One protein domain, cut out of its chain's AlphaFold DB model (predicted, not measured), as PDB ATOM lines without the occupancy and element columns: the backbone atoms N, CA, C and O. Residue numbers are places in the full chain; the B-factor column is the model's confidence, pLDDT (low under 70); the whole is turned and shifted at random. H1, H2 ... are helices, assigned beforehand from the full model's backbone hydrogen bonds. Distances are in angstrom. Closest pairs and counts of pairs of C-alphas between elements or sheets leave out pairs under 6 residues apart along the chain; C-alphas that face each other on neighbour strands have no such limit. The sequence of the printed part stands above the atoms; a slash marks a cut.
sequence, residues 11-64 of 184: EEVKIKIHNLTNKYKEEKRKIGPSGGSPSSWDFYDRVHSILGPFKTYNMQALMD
ATOM      1  N   GLU A  11     -16.719 -16.614  52.027       92.12
ATOM      2  CA  GLU A  11     -15.334 -17.087  52.010       92.12
ATOM      3  C   GLU A  11     -14.719 -17.033  50.606       92.12
ATOM      4  O   GLU A  11     -13.627 -16.507  50.401       92.12
ATOM      5  N   GLU A  12     -15.464 -17.468  49.592       90.12
ATOM      6  CA  GLU A  12     -15.006 -17.414  48.204       90.12
ATOM      7  C   GLU A  12     -14.816 -15.972  47.727       90.12
ATOM      8  O   GLU A  12     -13.884 -15.689  46.971       90.12
ATOM      9  N   VAL A  13     -15.679 -15.049  48.170       93.44
ATOM     10  CA  VAL A  13     -15.527 -13.618  47.875       93.44
ATOM     11  C   VAL A  13     -14.236 -13.089  48.491       93.44
ATOM     12  O   VAL A  13     -13.456 -12.450  47.785       93.44
ATOM     13  N   LYS A  14     -13.974 -13.388  49.768       93.00
ATOM     14  CA  LYS A  14     -12.746 -12.967  50.458       93.00
ATOM     15  C   LYS A  14     -11.497 -13.477  49.744       93.00
ATOM     16  O   LYS A  14     -10.632 -12.673  49.397       93.00
ATOM     17  N   ILE A  15     -11.442 -14.773  49.434       94.06
ATOM     18  CA  ILE A  15     -10.316 -15.397  48.721       94.06
ATOM     19  C   ILE A  15     -10.111 -14.740  47.352       94.06
ATOM     20  O   ILE A  15      -8.991 -14.393  46.974       94.06
ATOM     21  N   LYS A  16     -11.191 -14.516  46.594       93.88
ATOM     22  CA  LYS A  16     -11.103 -13.872  45.275       93.88
ATOM     23  C   LYS A  16     -10.611 -12.430  45.371       93.88
ATOM     24  O   LYS A  16      -9.784 -12.037  44.552       93.88
ATOM     25  N   ILE A  17     -11.077 -11.661  46.354       94.25
ATOM     26  CA  ILE A  17     -10.601 -10.294  46.601       94.25
ATOM     27  C   ILE A  17      -9.116 -10.306  46.969       94.25
ATOM     28  O   ILE A  17      -8.356  -9.504  46.423       94.25
ATOM     29  N   HIS A  18      -8.693 -11.223  47.839       92.31
ATOM     30  CA  HIS A  18      -7.297 -11.370  48.242       92.31
ATOM     31  C   HIS A  18      -6.395 -11.652  47.031       92.31
ATOM     32  O   HIS A  18      -5.469 -10.890  46.748       92.31
ATOM     33  N   ASN A  19      -6.742 -12.668  46.238       93.56
ATOM     34  CA  ASN A  19      -5.993 -13.047  45.039       93.56
ATOM     35  C   ASN A  19      -5.942 -11.913  44.005       93.56
ATOM     36  O   ASN A  19      -4.888 -11.637  43.430       93.56
ATOM     37  N   LEU A  20      -7.069 -11.227  43.786       94.56
ATOM     38  CA  LEU A  20      -7.149 -10.095  42.863       94.56
ATOM     39  C   LEU A  20      -6.246  -8.940  43.312       94.56
ATOM     40  O   LEU A  20      -5.526  -8.356  42.501       94.56
ATOM     41  N   THR A  21      -6.272  -8.631  44.607       91.75
ATOM     42  CA  THR A  21      -5.498  -7.537  45.199       91.75
ATOM     43  C   THR A  21      -3.998  -7.823  45.150       91.75
ATOM     44  O   THR A  21      -3.220  -6.928  44.818       91.75
ATOM     45  N   ASN A  22      -3.579  -9.060  45.430       91.38
ATOM     46  CA  ASN A  22      -2.169  -9.454  45.360       91.38
ATOM     47  C   ASN A  22      -1.640  -9.377  43.928       91.38
ATOM     48  O   ASN A  22      -0.623  -8.725  43.685       91.38
ATOM     49  N   LYS A  23      -2.386  -9.926  42.964       92.75
ATOM     50  CA  LYS A  23      -2.011  -9.854  41.548       92.75
ATOM     51  C   LYS A  23      -1.880  -8.412  41.058       92.75
ATOM     52  O   LYS A  23      -0.936  -8.079  40.349       92.75
ATOM     53  N   TYR A  24      -2.786  -7.530  41.477       92.00
ATOM     54  CA  TYR A  24      -2.691  -6.108  41.155       92.00
ATOM     55  C   TYR A  24      -1.417  -5.456  41.708       92.00
ATOM     56  O   TYR A  24      -0.759  -4.706  40.987       92.00
ATOM     57  N   LYS A  25      -1.034  -5.752  42.957       89.25
ATOM     58  CA  LYS A  25       0.209  -5.232  43.552       89.25
ATOM     59  C   LYS A  25       1.446  -5.693  42.777       89.25
ATOM     60  O   LYS A  25       2.350  -4.893  42.542       89.25
ATOM     61  N   GLU A  26       1.481  -6.956  42.360       88.94
ATOM     62  CA  GLU A  26       2.579  -7.505  41.557       88.94
ATOM     63  C   GLU A  26       2.698  -6.822  40.195       88.94
ATOM     64  O   GLU A  26       3.786  -6.387  39.822       88.94
ATOM     65  N   GLU A  27       1.587  -6.693  39.470       89.81
ATOM     66  CA  GLU A  27       1.566  -6.034  38.162       89.81
ATOM     67  C   GLU A  27       1.930  -4.552  38.273       89.81
ATOM     68  O   GLU A  27       2.733  -4.044  37.491       89.81
ATOM     69  N   LYS A  28       1.442  -3.868  39.310       87.31
ATOM     70  CA  LYS A  28       1.802  -2.476  39.583       87.31
ATOM     71  C   LYS A  28       3.301  -2.308  39.846       87.31
ATOM     72  O   LYS A  28       3.906  -1.356  39.358       87.31
ATOM     73  N   ARG A  29       3.917  -3.242  40.579       83.50
ATOM     74  CA  ARG A  29       5.371  -3.258  40.810       83.50
ATOM     75  C   ARG A  29       6.157  -3.474  39.515       83.50
ATOM     76  O   ARG A  29       7.238  -2.911  39.385       83.50
ATOM     77  N   LYS A  30       5.630  -4.259  38.568       84.00
ATOM     78  CA  LYS A  30       6.261  -4.479  37.252       84.00
ATOM     79  C   LYS A  30       6.197  -3.240  36.357       84.00
ATOM     80  O   LYS A  30       7.180  -2.947  35.686       84.00
ATOM     81  N   ILE A  31       5.074  -2.518  36.360       85.12
ATOM     82  CA  ILE A  31       4.917  -1.273  35.587       85.12
ATOM     83  C   ILE A  31       5.811  -0.158  36.151       85.12
ATOM     84  O   ILE A  31       6.381   0.633  35.397       85.12
ATOM     85  N   GLY A  32       5.962  -0.110  37.477       74.31
ATOM     86  CA  GLY A  32       6.764   0.901  38.160       74.31
ATOM     87  C   GLY A  32       6.125   2.302  38.159       74.31
ATOM     88  O   GLY A  32       5.100   2.535  37.514       74.31
ATOM     89  N   PRO A  33       6.709   3.262  38.895       68.75
ATOM     90  CA  PRO A  33       6.130   4.594  39.105       68.75
ATOM     91  C   PRO A  33       6.120   5.468  37.842       68.75
ATOM     92  O   PRO A  33       5.245   6.313  37.688       68.75
ATOM     93  N   SER A  34       7.054   5.248  36.911       66.06
ATOM     94  CA  SER A  34       7.129   5.988  35.641       66.06
ATOM     95  C   SER A  34       6.153   5.500  34.565       66.06
ATOM     96  O   SER A  34       6.205   6.009  33.449       66.06
ATOM     97  N   GLY A  35       5.286   4.521  34.857       66.06
ATOM     98  CA  GLY A  35       4.380   3.974  33.846       66.06
ATOM     99  C   GLY A  35       5.141   3.275  32.719       66.06
ATOM    100  O   GLY A  35       4.925   3.587  31.552       66.06
ATOM    101  N   GLY A  36       6.072   2.379  33.076       68.38
ATOM    102  CA  GLY A  36       6.834   1.569  32.125       68.38
ATOM    103  C   GLY A  36       5.950   0.616  31.312       68.38
ATOM    104  O   GLY A  36       4.748   0.826  31.172       68.38
ATOM    105  N   SER A  37       6.547  -0.444  30.753       69.75
ATOM    106  CA  SER A  37       5.840  -1.394  29.879       69.75
ATOM    107  C   SER A  37       4.455  -1.772  30.430       69.75
ATOM    108  O   SER A  37       4.362  -2.147  31.603       69.75
ATOM    109  N   PRO A  38       3.388  -1.667  29.614       76.19
ATOM    110  CA  PRO A  38       2.023  -1.895  30.071       76.19
ATOM    111  C   PRO A  38       1.877  -3.299  30.660       76.19
ATOM    112  O   PRO A  38       2.529  -4.245  30.205       76.19
ATOM    113  N   SER A  39       1.020  -3.441  31.676       81.19
ATOM    114  CA  SER A  39       0.749  -4.754  32.262       81.19
ATOM    115  C   SER A  39       0.219  -5.699  31.185       81.19
ATOM    116  O   SER A  39      -0.647  -5.345  30.389       81.19
ATOM    117  N   SER A  40       0.723  -6.932  31.187       83.25
ATOM    118  CA  SER A  40       0.206  -8.018  30.344       83.25
ATOM    119  C   SER A  40      -1.096  -8.611  30.889       83.25
ATOM    120  O   SER A  40      -1.587  -9.610  30.370       83.25
ATOM    121  N   TRP A  41      -1.634  -8.054  31.977       91.50
ATOM    122  CA  TRP A  41      -2.862  -8.514  32.592       91.50
ATOM    123  C   TRP A  41      -4.053  -7.679  32.119       91.50
ATOM    124  O   TRP A  41      -4.209  -6.528  32.513       91.50
ATOM    125  N   ASP A  42      -4.951  -8.305  31.356       91.31
ATOM    126  CA  ASP A  42      -6.123  -7.659  30.737       91.31
ATOM    127  C   ASP A  42      -7.039  -6.905  31.716       91.31
ATOM    128  O   ASP A  42      -7.759  -5.982  31.337       91.31
ATOM    129  N   PHE A  43      -7.046  -7.301  32.992       90.94
ATOM    130  CA  PHE A  43      -7.876  -6.665  34.014       90.94
ATOM    131  C   PHE A  43      -7.159  -5.549  34.771       90.94
ATOM    132  O   PHE A  43      -7.789  -4.918  35.619       90.94
ATOM    133  N   TYR A  44      -5.880  -5.291  34.484       91.25
ATOM    134  CA  TYR A  44      -5.080  -4.326  35.225       91.25
ATOM    135  C   TYR A  44      -5.718  -2.939  35.215       91.25
ATOM    136  O   TYR A  44      -5.983  -2.413  36.288       91.25
ATOM    137  N   ASP A  45      -6.058  -2.388  34.048       90.12
ATOM    138  CA  ASP A  45      -6.616  -1.029  33.946       90.12
ATOM    139  C   ASP A  45      -7.921  -0.888  34.730       90.12
ATOM    140  O   ASP A  45      -8.151   0.085  35.452       90.12
ATOM    141  N   ARG A  46      -8.774  -1.913  34.649       93.75
ATOM    142  CA  ARG A  46     -10.048  -1.926  35.363       93.75
ATOM    143  C   ARG A  46      -9.840  -2.016  36.870       93.75
ATOM    144  O   ARG A  46     -10.479  -1.277  37.613       93.75
ATOM    145  N   VAL A  47      -8.939  -2.875  37.329       92.88
ATOM    146  CA  VAL A  47      -8.617  -3.007  38.755       92.88
ATOM    147  C   VAL A  47      -7.890  -1.762  39.268       92.88
ATOM    148  O   VAL A  47      -8.188  -1.300  40.364       92.88
ATOM    149  N   HIS A  48      -7.015  -1.157  38.466       91.06
ATOM    150  CA  HIS A  48      -6.313   0.085  38.771       91.06
ATOM    151  C   HIS A  48      -7.281   1.266  38.894       91.06
ATOM    152  O   HIS A  48      -7.135   2.063  39.812       91.06
ATOM    153  N   SER A  49      -8.328   1.344  38.066       91.44
ATOM    154  CA  SER A  49      -9.368   2.376  38.218       91.44
ATOM    155  C   SER A  49     -10.108   2.294  39.561       91.44
ATOM    156  O   SER A  49     -10.554   3.311  40.086       91.44
ATOM    157  N   ILE A  50     -10.201   1.090  40.137       92.81
ATOM    158  CA  ILE A  50     -10.872   0.839  41.416       92.81
ATOM    159  C   ILE A  50      -9.890   1.024  42.576       92.81
ATOM    160  O   ILE A  50     -10.177   1.771  43.497       92.81
ATOM    161  N   LEU A  51      -8.732   0.359  42.551       90.06
ATOM    162  CA  LEU A  51      -7.779   0.312  43.670       90.06
ATOM    163  C   LEU A  51      -6.741   1.444  43.644       90.06
ATOM    164  O   LEU A  51      -6.181   1.802  44.678       90.06
ATOM    165  N   GLY A  52      -6.457   2.002  42.469       87.19
ATOM    166  CA  GLY A  52      -5.457   3.043  42.230       87.19
ATOM    167  C   GLY A  52      -5.705   4.378  42.936       87.19
ATOM    168  O   GLY A  52      -4.723   5.005  43.306       87.19
ATOM    169  N   PRO A  53      -6.939   4.823  43.216       87.50
ATOM    170  CA  PRO A  53      -7.160   6.032  44.017       87.50
ATOM    171  C   PRO A  53      -6.864   5.871  45.521       87.50
ATOM    172  O   PRO A  53      -6.684   6.859  46.234       87.50
ATOM    173  N   PHE A  54      -6.819   4.642  46.040       87.19
ATOM    174  CA  PHE A  54      -6.680   4.392  47.475       87.19
ATOM    175  C   PHE A  54      -5.207   4.406  47.913       87.19
ATOM    176  O   PHE A  54      -4.376   3.646  47.413       87.19
ATOM    177  N   LYS A  55      -4.873   5.256  48.893       77.31
ATOM    178  CA  LYS A  55      -3.488   5.487  49.358       77.31
ATOM    179  C   LYS A  55      -2.768   4.219  49.833       77.31
ATOM    180  O   LYS A  55      -1.574   4.075  49.587       77.31
ATOM    181  N   THR A  56      -3.494   3.276  50.428       79.56
ATOM    182  CA  THR A  56      -2.975   1.975  50.891       79.56
ATOM    183  C   THR A  56      -2.319   1.158  49.778       79.56
ATOM    184  O   THR A  56      -1.391   0.396  50.036       79.56
ATOM    185  N   TYR A  57      -2.744   1.345  48.526       76.94
ATOM    186  CA  TYR A  57      -2.181   0.660  47.363       76.94
ATOM    187  C   TYR A  57      -1.190   1.526  46.567       76.94
ATOM    188  O   TYR A  57      -0.726   1.095  45.511       76.94
ATOM    189  N   ASN A  58      -0.853   2.733  47.039       69.75
ATOM    190  CA  ASN A  58       0.054   3.696  46.387       69.75
ATOM    191  C   ASN A  58       1.263   4.084  47.244       69.75
ATOM    192  O   ASN A  58       1.932   5.062  46.934       69.75
ATOM    193  N   MET A  59       1.569   3.334  48.305       60.34
ATOM    194  CA  MET A  59       2.636   3.714  49.240       60.34
ATOM    195  C   MET A  59       4.011   3.859  48.568       60.34
ATOM    196  O   MET A  59       4.761   4.750  48.943       60.34
ATOM    197  N   GLN A  60       4.302   3.086  47.516       56.12
ATOM    198  CA  GLN A  60       5.563   3.207  46.776       56.12
ATOM    199  C   GLN A  60       5.740   4.587  46.114       56.12
ATOM    200  O   GLN A  60       6.834   5.131  46.135       56.12
ATOM    201  N   ALA A  61       4.660   5.190  45.601       55.59
ATOM    202  CA  ALA A  61       4.712   6.522  44.990       55.59
ATOM    203  C   ALA A  61       4.947   7.641  46.024       55.59
ATOM    204  O   ALA A  61       5.442   8.700  45.670       55.59
ATOM    205  N   LEU A  62       4.607   7.405  47.298       54.03
ATOM    206  CA  LEU A  62       4.840   8.359  48.390       54.03
ATOM    207  C   LEU A  62       6.267   8.273  48.954       54.03
ATOM    208  O   LEU A  62       6.749   9.243  49.532       54.03
ATOM    209  N   MET A  63       6.936   7.126  48.804       56.16
ATOM    210  CA  MET A  63       8.313   6.934  49.275       56.16
ATOM    211  C   MET A  63       9.343   7.581  48.336       56.16
ATOM    212  O   MET A  63      10.369   8.064  48.811       56.16
ATOM    213  N   ASP A  64       9.049   7.662  47.035       49.62
ATOM    214  CA  ASP A  64       9.975   8.203  46.030       49.62
ATOM    215  C   ASP A  64      10.044   9.750  46.017       49.62
ATOM    216  O   ASP A  64      10.993  10.311  45.473       49.62
TER     217      ASP A  64
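What this domain is: This is residues 11 to 64 of the 184 residues of the protein "Myb_DNA-bind_4 domain-containing protein" of Lucilia cuprina (UniProt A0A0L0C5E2). One long straight helix, H1, makes the length of this model, and its first residues, 11 to 19, stick out free of the body. The much shorter helix H2 packs across H1 at residues 24 to 27, after a long loop, residues 32 to 43, that folds back from the end of H1, while a very short last helix, H3, is in contact with neither. The printed part has 54 residues with three named helices, in the order H1, H2, H3, and no named strand; its class is all helix. It is compact by its radius of gyration of the C-alphas, 11.5 A, yet elongated in outline, spanning 36 by 23 by 16 A.

How they stand to each other: H1, residues 11 to 31, comes first, and its residues 11 to 19 stand free, with no C-alpha 8 or more residues away along the chain within 10 A. H1 touches H2, residues 44 to 51, with residues 24 to 27 alone, over 4 pairs of C-alphas within 8 A. The closest C-alphas of the two are those of Tyr 24 and Tyr 44, 6.6 A apart. Their lines stand at a steep tilt of 66 degrees, they run opposite ways, and their centres are 10.9 A apart. H3, residues 59 to 63, is apart from H1, with no C-alpha of the one within 8 A of the other. H3 is apart from H2 by the same measure. In H1, H2 and H3 every pair of O i and N i+4 is within hydrogen-bond range.

Where its parts are: H1 begins at Glu 11, with its C-alpha at (-15.334, -17.087, 52.010), and ends at Ile 31, with its C-alpha at (4.917, -1.273, 35.587). Its 21 residues measure 30.5 A from first to last C-alpha. H2 has 8 residues, Tyr 44 to Leu 51, and measures 10.0 A; C-alpha 44 is at (-5.080, -4.326, 35.225). H3 has 5 residues, Met 59 to Met 63, and measures 6.5 A; C-alpha 63 is at (8.313, 6.934, 49.275).

The domain as a whole: The C-alphas of Glu 11 and Asp 64, the first and last printed, are the two farthest apart, at 36.3 A. Without the stretch that stands free, the body has 45 residues and spans 27 by 20 by 16 A. The printed part has no cut. The link from H1 to H2, 12 residues, is long, and its C-alphas lie 10 to 14 A from the mean of the C-alphas; the link from H2 to H3, 7 residues, is short. The mean pLDDT of the printed part is 82.7; it is under 70 at residues 33 to 37 and 58 to 64, and H3 has a mean of 56.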